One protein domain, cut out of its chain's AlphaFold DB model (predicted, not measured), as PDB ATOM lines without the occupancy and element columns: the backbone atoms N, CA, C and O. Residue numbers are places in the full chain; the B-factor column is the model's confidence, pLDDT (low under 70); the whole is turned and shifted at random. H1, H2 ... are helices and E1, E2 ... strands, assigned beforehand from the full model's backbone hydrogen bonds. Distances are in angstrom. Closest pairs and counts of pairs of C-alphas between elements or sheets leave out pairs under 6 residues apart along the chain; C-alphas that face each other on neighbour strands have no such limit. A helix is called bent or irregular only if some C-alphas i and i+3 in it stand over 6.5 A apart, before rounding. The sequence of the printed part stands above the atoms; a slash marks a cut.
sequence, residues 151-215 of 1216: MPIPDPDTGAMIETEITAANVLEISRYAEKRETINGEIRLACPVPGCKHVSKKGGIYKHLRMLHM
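AT A GLANCE: This is residues 151 to 215 of the 1216 residues of the protein "SWIM-type domain-containing protein" of Tropilaelaps mercedesae (UniProt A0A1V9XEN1). Two small strand hairpins, E1 with E2 and E3 with E4, sit at opposite ends of an elongated domain, with the short helix H1 and the longer helix H2 between them. H2 packs on H1 with residues 207 to 211 and comes near E4 with its residues 203 to 206, and the long loop from E4 to H2 is tied back to E4 by a short pairing at residues 200 to 201. The printed part has 65 residues with two named helices and four named strands, in the order E1, E2, H1, E3, E4, H2; each hairpin is a two-stranded antiparallel sheet, and the class is mixed, helices and strands. The whole is compact, with a radius of gyration of the C-alphas of 12.0 A, and the C-alphas span 38 by 24 by 19 A.

HOW THE PARTS SIT: Begin at E1, residues 151 to 154, and E2, residues 161 to 165, a hairpin of antiparallel strands at 136 degrees. Look there for N 153 and O 162, 2.9 A apart, and N 164 and O 151, 2.8 A apart, both within hydrogen-bond range. Next comes H1, residues 171 to 174, apart from E1 but only just, the closest C-alphas being 8.1 A apart. Go on to E3, residues 180 to 184, and E4, residues 187 to 191, a second antiparallel hairpin, at 142 degrees; N 189 and O 182 are 3.0 A apart, within hydrogen-bond range. Residues 190 to 191 of E4 also pair antiparallel with residues 200 to 201. Last is H2, residues 203 to 214, which touches H1 with residues 207 to 211 alone; their closest C-alphas are those of Leu 172 and Tyr 207, 6.4 A apart. The closest C-alphas of E4 and H2 are those of Leu 190 and Lys 203, 6.6 A apart. Both E1 and E2 are apart from E3, E4 and H2. In H2 every O i to N i+4 pair is within hydrogen-bond range; H1 is too short for such a pair, and its one O i to N i+3 pair is not within range.

IN THESE COORDINATES: Find C-alpha 151 at (5.629, -25.473, -50.794), where E1 begins and runs 10.0 A. E2 covers 12.8 A, H1 4.9 A, E3 10.8 A and E4 12.8 A. Find C-alpha 203 at (11.826, -39.016, -41.478); from there H2 runs 15.8 A to C-alpha 214 at (15.301, -28.342, -52.659). H2 is neither bent nor irregular, but only just: C-alphas 211 and 214 are 6.2 A apart.

THE WHOLE: The two C-alphas farthest apart, those of Thr 158 and Asn 185, are 38.0 A from each other. The printed part has no cut. The link from E4 to H2, with 11 residues, is long. The mean pLDDT of the printed part is 88.5, and Arg 181 is the one printed residue under 70.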
ATOM      1  N   MET A 151       6.705 -24.526 -51.069       89.75
ATOM      2  CA  MET A 151       5.629 -25.473 -50.794       89.75
ATOM      3  C   MET A 151       4.530 -24.805 -49.962       89.75
ATOM      4  O   MET A 151       4.847 -23.966 -49.116       89.75
ATOM      5  N   PRO A 152       3.252 -25.156 -50.167       89.19
ATOM      6  CA  PRO A 152       2.163 -24.609 -49.372       89.19
ATOM      7  C   PRO A 152       2.193 -25.207 -47.956       89.19
ATOM      8  O   PRO A 152       2.182 -26.427 -47.785       89.19
ATOM      9  N   ILE A 153       2.220 -24.346 -46.940       90.38
ATOM     10  CA  ILE A 153       2.153 -24.711 -45.518       90.38
ATOM     11  C   ILE A 153       0.927 -24.014 -44.913       90.38
ATOM     12  O   ILE A 153       0.745 -22.826 -45.176       90.38
ATOM     13  N   PRO A 154       0.082 -24.699 -44.120       88.56
ATOM     14  CA  PRO A 154      -0.984 -24.028 -43.388       88.56
ATOM     15  C   PRO A 154      -0.385 -23.112 -42.314       88.56
ATOM     16  O   PRO A 154       0.382 -23.563 -41.459       88.56
ATOM     17  N   ASP A 155      -0.756 -21.839 -42.368       87.81
ATOM     18  CA  ASP A 155      -0.484 -20.839 -41.341       87.81
ATOM     19  C   ASP A 155      -1.126 -21.270 -40.004       87.81
ATOM     20  O   ASP A 155      -2.330 -21.545 -39.984       87.81
ATOM     21  N   PRO A 156      -0.369 -21.355 -38.891       84.75
ATOM     22  CA  PRO A 156      -0.923 -21.738 -37.593       84.75
ATOM     23  C   PRO A 156      -1.963 -20.751 -37.042       84.75
ATOM     24  O   PRO A 156      -2.823 -21.187 -36.277       84.75
ATOM     25  N   ASP A 157      -1.904 -19.468 -37.417       88.62
ATOM     26  CA  ASP A 157      -2.769 -18.425 -36.850       88.62
ATOM     27  C   ASP A 157      -4.043 -18.195 -37.685       88.62
ATOM     28  O   ASP A 157      -5.093 -17.868 -37.131       88.62
ATOM     29  N   THR A 158      -3.983 -18.390 -39.012       89.38
ATOM     30  CA  THR A 158      -5.131 -18.164 -39.922       89.38
ATOM     31  C   THR A 158      -5.690 -19.422 -40.589       89.38
ATOM     32  O   THR A 158      -6.788 -19.382 -41.145       89.38
ATOM     33  N   GLY A 159      -4.955 -20.539 -40.581       86.75
ATOM     34  CA  GLY A 159      -5.310 -21.764 -41.306       86.75
ATOM     35  C   GLY A 159      -5.187 -21.671 -42.835       86.75
ATOM     36  O   GLY A 159      -5.438 -22.663 -43.523       86.75
ATOM     37  N   ALA A 160      -4.799 -20.517 -43.388       87.81
ATOM     38  CA  ALA A 160      -4.609 -20.339 -44.823       87.81
ATOM     39  C   ALA A 160      -3.344 -21.061 -45.318       87.81
ATOM     40  O   ALA A 160      -2.318 -21.086 -44.640       87.81
ATOM     41  N   MET A 161      -3.387 -21.627 -46.527       87.44
ATOM     42  CA  MET A 161      -2.213 -22.256 -47.144       87.44
ATOM     43  C   MET A 161      -1.292 -21.179 -47.735       87.44
ATOM     44  O   MET A 161      -1.608 -20.597 -48.772       87.44
ATOM     45  N   ILE A 162      -0.146 -20.933 -47.098       91.06
ATOM     46  CA  ILE A 162       0.856 -19.955 -47.537       91.06
ATOM     47  C   ILE A 162       2.015 -20.680 -48.229       91.06
ATOM     48  O   ILE A 162       2.640 -21.574 -47.652       91.06
ATOM     49  N   GLU A 163       2.345 -20.282 -49.460       91.50
ATOM     50  CA  GLU A 163       3.563 -20.753 -50.123       91.50
ATOM     51  C   GLU A 163       4.812 -20.274 -49.376       91.50
ATOM     52  O   GLU A 163       5.114 -19.084 -49.297       91.50
ATOM     53  N   THR A 164       5.550 -21.234 -48.827       91.69
ATOM     54  CA  THR A 164       6.741 -21.009 -48.015       91.69
ATOM     55  C   THR A 164       7.972 -21.526 -48.755       91.69
ATOM     56  O   THR A 164       8.036 -22.701 -49.121       91.69
ATOM     57  N   GLU A 165       8.975 -20.670 -48.963       92.12
ATOM     58  CA  GLU A 165      10.277 -21.083 -49.507       92.12
ATOM     59  C   GLU A 165      11.017 -22.027 -48.544       92.12
ATOM     60  O   GLU A 165      11.012 -21.837 -47.323       92.12
ATOM     61  N   ILE A 166      11.713 -23.031 -49.086       91.94
ATOM     62  CA  ILE A 166      12.456 -24.016 -48.288       91.94
ATOM     63  C   ILE A 166      13.829 -23.437 -47.907       91.94
ATOM     64  O   ILE A 166      14.763 -23.386 -48.706       91.94
ATOM     65  N   THR A 167      13.966 -23.008 -46.652       90.56
ATOM     66  CA  THR A 167      15.137 -22.305 -46.106       90.56
ATOM     67  C   THR A 167      15.824 -23.083 -44.980       90.56
ATOM     68  O   THR A 167      15.295 -24.041 -44.420       90.56
ATOM     69  N   ALA A 168      17.025 -22.647 -44.583       84.25
ATOM     70  CA  ALA A 168      17.805 -23.315 -43.536       84.25
ATOM     71  C   ALA A 168      17.160 -23.270 -42.141       84.25
ATOM     72  O   ALA A 168      17.509 -24.094 -41.297       84.25
ATOM     73  N   ALA A 169      16.236 -22.334 -41.908       87.38
ATOM     74  CA  ALA A 169      15.483 -22.236 -40.662       87.38
ATOM     75  C   ALA A 169      14.289 -23.205 -40.649       87.38
ATOM     76  O   ALA A 169      14.143 -23.990 -39.713       87.38
ATOM     77  N   ASN A 170      13.471 -23.200 -41.707       90.88
ATOM     78  CA  ASN A 170      12.209 -23.944 -41.748       90.88
ATOM     79  C   ASN A 170      12.327 -25.375 -42.314       90.88
ATOM     80  O   ASN A 170      11.419 -26.167 -42.096       90.88
ATOM     81  N   VAL A 171      13.433 -25.780 -42.956       91.06
ATOM     82  CA  VAL A 171      13.583 -27.135 -43.539       91.06
ATOM     83  C   VAL A 171      13.347 -28.283 -42.536       91.06
ATOM     84  O   VAL A 171      12.846 -29.347 -42.907       91.06
ATOM     85  N   LEU A 172      13.643 -28.078 -41.245       91.56
ATOM     86  CA  LEU A 172      13.334 -29.057 -40.192       91.56
ATOM     87  C   LEU A 172      11.831 -29.138 -39.885       91.56
ATOM     88  O   LEU A 172      11.323 -30.225 -39.612       91.56
ATOM     89  N   GLU A 173      11.133 -28.010 -39.936       90.88
ATOM     90  CA  GLU A 173       9.688 -27.885 -39.739       90.88
ATOM     91  C   GLU A 173       8.928 -28.467 -40.929       90.88
ATOM     92  O   GLU A 173       8.126 -29.381 -40.766       90.88
ATOM     93  N   ILE A 174       9.314 -28.056 -42.135       91.81
ATOM     94  CA  ILE A 174       8.891 -28.600 -43.426       91.81
ATOM     95  C   ILE A 174       9.008 -30.131 -43.464       91.81
ATOM     96  O   ILE A 174       8.069 -30.811 -43.870       91.81
ATOM     97  N   SER A 175      10.098 -30.709 -42.944       92.38
ATOM     98  CA  SER A 175      10.257 -32.174 -42.872       92.38
ATOM     99  C   SER A 175       9.246 -32.900 -41.958       92.38
ATOM    100  O   SER A 175       9.216 -34.132 -41.940       92.38
ATOM    101  N   ARG A 176       8.415 -32.167 -41.198       91.81
ATOM    102  CA  ARG A 176       7.297 -32.698 -40.394       91.81
ATOM    103  C   ARG A 176       5.983 -32.764 -41.178       91.81
ATOM    104  O   ARG A 176       5.204 -33.666 -40.901       91.81
ATOM    105  N   TYR A 177       5.779 -31.874 -42.154       89.69
ATOM    106  CA  TYR A 177       4.630 -31.880 -43.077       89.69
ATOM    107  C   TYR A 177       4.751 -32.951 -44.176       89.69
ATOM    108  O   TYR A 177       3.867 -33.101 -45.010       89.69
ATOM    109  N   ALA A 178       5.849 -33.711 -44.180       88.62
ATOM    110  CA  ALA A 178       6.069 -34.857 -45.050       88.62
ATOM    111  C   ALA A 178       4.976 -35.927 -44.889       88.62
ATOM    112  O   ALA A 178       4.968 -36.677 -43.908       88.62
ATOM    113  N   GLU A 179       4.074 -36.010 -45.867       82.81
ATOM    114  CA  GLU A 179       2.928 -36.918 -45.846       82.81
ATOM    115  C   GLU A 179       3.347 -38.384 -45.681       82.81
ATOM    116  O   GLU A 179       4.254 -38.889 -46.353       82.81
ATOM    117  N   LYS A 180       2.623 -39.117 -44.834       79.19
ATOM    118  CA  LYS A 180       2.695 -40.579 -44.799       79.19
ATOM    119  C   LYS A 180       1.940 -41.133 -46.009       79.19
ATOM    120  O   LYS A 180       0.739 -41.362 -45.913       79.19
ATOM    121  N   ARG A 181       2.645 -41.381 -47.117       69.31
ATOM    122  CA  ARG A 181       2.052 -42.073 -48.272       69.31
ATOM    123  C   ARG A 181       1.802 -43.549 -47.990       69.31
ATOM    124  O   ARG A 181       0.662 -43.990 -48.045       69.31
ATOM    125  N   GLU A 182       2.846 -44.318 -47.683       70.81
ATOM    126  CA  GLU A 182       2.771 -45.783 -47.762       70.81
ATOM    127  C   GLU A 182       3.539 -46.490 -46.633       70.81
ATOM    128  O   GLU A 182       4.627 -46.083 -46.217       70.81
ATOM    129  N   THR A 183       2.978 -47.605 -46.160       80.69
ATOM    130  CA  THR A 183       3.653 -48.592 -45.298       80.69
ATOM    131  C   THR A 183       4.216 -49.736 -46.138       80.69
ATOM    132  O   THR A 183       3.751 -50.874 -46.062       80.69
ATOM    133  N   ILE A 184       5.224 -49.426 -46.956       77.88
ATOM    134  CA  ILE A 184       5.937 -50.427 -47.760       77.88
ATOM    135  C   ILE A 184       6.621 -51.411 -46.800       77.88
ATOM    136  O   ILE A 184       7.451 -51.018 -45.979       77.88
ATOM    137  N   ASN A 185       6.251 -52.690 -46.887       83.56
ATOM    138  CA  ASN A 185       6.706 -53.769 -45.998       83.56
ATOM    139  C   ASN A 185       6.490 -53.459 -44.498       83.56
ATOM    140  O   ASN A 185       7.327 -53.789 -43.661       83.56
ATOM    141  N   GLY A 186       5.394 -52.768 -44.162       87.88
ATOM    142  CA  GLY A 186       5.064 -52.361 -42.788       87.88
ATOM    143  C   GLY A 186       5.883 -51.180 -42.247       87.88
ATOM    144  O   GLY A 186       5.512 -50.594 -41.229       87.88
ATOM    145  N   GLU A 187       6.955 -50.763 -42.926       86.38
ATOM    146  CA  GLU A 187       7.743 -49.603 -42.522       86.38
ATOM    147  C   GLU A 187       7.106 -48.305 -43.030       86.38
ATOM    148  O   GLU A 187       6.855 -48.134 -44.221       86.38
ATOM    149  N   ILE A 188       6.878 -47.348 -42.125       89.56
ATOM    150  CA  ILE A 188       6.327 -46.036 -42.476       89.56
ATOM    151  C   ILE A 188       7.340 -45.262 -43.329       89.56
ATOM    152  O   ILE A 188       8.369 -44.791 -42.829       89.56
ATOM    153  N   ARG A 189       7.020 -45.092 -44.614       90.62
ATOM    154  CA  ARG A 189       7.768 -44.253 -45.547       90.62
ATOM    155  C   ARG A 189       6.978 -42.973 -45.818       90.62
ATOM    156  O   ARG A 189       5.807 -42.996 -46.187       90.62
ATOM    157  N   LEU A 190       7.634 -41.847 -45.566       94.69
ATOM    158  CA  LEU A 190       7.088 -40.512 -45.780       94.69
ATOM    159  C   LEU A 190       7.476 -40.041 -47.186       94.69
ATOM    160  O   LEU A 190       8.571 -40.364 -47.659       94.69
ATOM    161  N   ALA A 191       6.619 -39.268 -47.840       93.94
ATOM    162  CA  ALA A 191       6.919 -38.603 -49.103       93.94
ATOM    163  C   ALA A 191       7.491 -37.200 -48.865       93.94
ATOM    164  O   ALA A 191       7.171 -36.540 -47.875       93.94
ATOM    165  N   CYS A 192       8.341 -36.733 -49.778       94.94
ATOM    166  CA  CYS A 192       8.773 -35.342 -49.798       94.94
ATOM    167  C   CYS A 192       7.546 -34.424 -49.983       94.94
ATOM    168  O   CYS A 192       6.833 -34.603 -50.968       94.94
ATOM    169  N   PRO A 193       7.297 -33.442 -49.094       93.81
ATOM    170  CA  PRO A 193       6.098 -32.598 -49.156       93.81
ATOM    171  C   PRO A 193       6.161 -31.507 -50.238       93.81
ATOM    172  O   PRO A 193       5.212 -30.752 -50.409       93.81
ATOM    173  N   VAL A 194       7.276 -31.403 -50.964       93.31
ATOM    174  CA  VAL A 194       7.436 -30.443 -52.063       93.31
ATOM    175  C   VAL A 194       6.637 -30.918 -53.283       93.31
ATOM    176  O   VAL A 194       6.903 -32.029 -53.762       93.31
ATOM    177  N   PRO A 195       5.704 -30.107 -53.823       90.75
ATOM    178  CA  PRO A 195       4.915 -30.469 -54.997       90.75
ATOM    179  C   PRO A 195       5.775 -30.961 -56.171       90.75
ATOM    180  O   PRO A 195       6.858 -30.451 -56.444       90.75
ATOM    181  N   GLY A 196       5.309 -32.010 -56.852       88.88
ATOM    182  CA  GLY A 196       6.033 -32.659 -57.952       88.88
ATOM    183  C   GLY A 196       7.212 -33.556 -57.538       88.88
ATOM    184  O   GLY A 196       7.646 -34.387 -58.343       88.88
ATOM    185  N   CYS A 197       7.715 -33.478 -56.300       89.56
ATOM    186  CA  CYS A 197       8.829 -34.318 -55.871       89.56
ATOM    187  C   CYS A 197       8.391 -35.758 -55.558       89.56
ATOM    188  O   CYS A 197       7.630 -36.017 -54.631       89.56
ATOM    189  N   LYS A 198       8.935 -36.733 -56.296       92.31
ATOM    190  CA  LYS A 198       8.611 -38.164 -56.137       92.31
ATOM    191  C   LYS A 198       9.487 -38.907 -55.112       92.31
ATOM    192  O   LYS A 198       9.455 -40.133 -55.068       92.31
ATOM    193  N   HIS A 199      10.306 -38.213 -54.316       91.12
ATOM    194  CA  HIS A 199      11.196 -38.870 -53.352       91.12
ATOM    195  C   HIS A 199      10.442 -39.326 -52.095       91.12
ATOM    196  O   HIS A 199       9.676 -38.561 -51.512       91.12
ATOM    197  N   VAL A 200      10.704 -40.556 -51.645       91.50
ATOM    198  CA  VAL A 200      10.055 -41.174 -50.480       91.50
ATOM    199  C   VAL A 200      11.127 -41.801 -49.582       91.50
ATOM    200  O   VAL A 200      12.006 -42.517 -50.063       91.50
ATOM    201  N   SER A 201      11.103 -41.520 -48.276       92.38
ATOM    202  CA  SER A 201      12.172 -41.918 -47.348       92.38
ATOM    203  C   SER A 201      11.702 -42.025 -45.890       92.38
ATOM    204  O   SER A 201      10.540 -41.789 -45.564       92.38
ATOM    205  N   LYS A 202      12.611 -42.391 -44.979       92.25
ATOM    206  CA  LYS A 202      12.372 -42.276 -43.527       92.25
ATOM    207  C   LYS A 202      12.467 -40.799 -43.110       92.25
ATOM    208  O   LYS A 202      13.133 -40.015 -43.785       92.25
ATOM    209  N   LYS A 203      11.893 -40.419 -41.962       88.69
ATOM    210  CA  LYS A 203      11.826 -39.016 -41.478       88.69
ATOM    211  C   LYS A 203      13.164 -38.250 -41.539       88.69
ATOM    212  O   LYS A 203      13.214 -37.148 -42.073       88.69
ATOM    213  N   GLY A 204      14.267 -38.850 -41.080       87.00
ATOM    214  CA  GLY A 204      15.606 -38.239 -41.181       87.00
ATOM    215  C   GLY A 204      16.175 -38.180 -42.610       87.00
ATOM    216  O   GLY A 204      16.941 -37.276 -42.936       87.00
ATOM    217  N   GLY A 205      15.766 -39.104 -43.483       90.44
ATOM    218  CA  GLY A 205      16.133 -39.110 -44.899       90.44
ATOM    219  C   GLY A 205      15.466 -37.981 -45.685       90.44
ATOM    220  O   GLY A 205      16.126 -37.367 -46.516       90.44
ATOM    221  N   ILE A 206      14.214 -37.631 -45.363       93.19
ATOM    222  CA  ILE A 206      13.535 -36.462 -45.947       93.19
ATOM    223  C   ILE A 206      14.245 -35.162 -45.587       93.19
ATOM    224  O   ILE A 206      14.494 -34.350 -46.471       93.19
ATOM    225  N   TYR A 207      14.621 -34.976 -44.320       91.06
ATOM    226  CA  TYR A 207      15.375 -33.792 -43.904       91.06
ATOM    227  C   TYR A 207      16.667 -33.620 -44.725       91.06
ATOM    228  O   TYR A 207      16.947 -32.531 -45.229       91.06
ATOM    229  N   LYS A 208      17.420 -34.712 -44.941       86.38
ATOM    230  CA  LYS A 208      18.614 -34.695 -45.803       86.38
ATOM    231  C   LYS A 208      18.264 -34.448 -47.279       86.38
ATOM    232  O   LYS A 208      18.953 -33.678 -47.938       86.38
ATOM    233  N   HIS A 209      17.195 -35.053 -47.793       91.81
ATOM    234  CA  HIS A 209      16.725 -34.868 -49.168       91.81
ATOM    235  C   HIS A 209      16.355 -33.405 -49.476       91.81
ATOM    236  O   HIS A 209      16.883 -32.838 -50.431       91.81
ATOM    237  N   LEU A 210      15.525 -32.779 -48.634       90.88
ATOM    238  CA  LEU A 210      15.153 -31.361 -48.730       90.88
ATOM    239  C   LEU A 210      16.394 -30.460 -48.756       90.88
ATOM    240  O   LEU A 210      16.553 -29.624 -49.645       90.88
ATOM    241  N   ARG A 211      17.316 -30.695 -47.817       86.69
ATOM    242  CA  ARG A 211      18.558 -29.931 -47.668       86.69
ATOM    243  C   ARG A 211      19.512 -30.050 -48.862       86.69
ATOM    244  O   ARG A 211      20.243 -29.101 -49.126       86.69
ATOM    245  N   MET A 212      19.516 -31.181 -49.571       82.19
ATOM    246  CA  MET A 212      20.388 -31.402 -50.733       82.19
ATOM    247  C   MET A 212      19.762 -30.952 -52.060       82.19
ATOM    248  O   MET A 212      20.466 -30.372 -52.876       82.19
ATOM    249  N   LEU A 213      18.472 -31.231 -52.293       86.94
ATOM    250  CA  LEU A 213      17.848 -31.090 -53.621       86.94
ATOM    251  C   LEU A 213      16.853 -29.930 -53.753       86.94
ATOM    252  O   LEU A 213      16.609 -29.490 -54.870       86.94
ATOM    253  N   HIS A 214      16.311 -29.416 -52.646       88.44
ATOM    254  CA  HIS A 214      15.301 -28.342 -52.659       88.44
ATOM    255  C   HIS A 214      15.809 -27.019 -52.074       88.44
ATOM    256  O   HIS A 214      15.242 -25.960 -52.307       88.44
ATOM    257  N   MET A 215      16.918 -27.059 -51.332       83.94
ATOM    258  CA  MET A 215      17.557 -25.866 -50.769       83.94
ATOM    259  C   MET A 215      18.700 -25.288 -51.615       83.94
ATOM    260  O   MET A 215      19.150 -24.178 -51.336       83.94
TER     261      MET A 215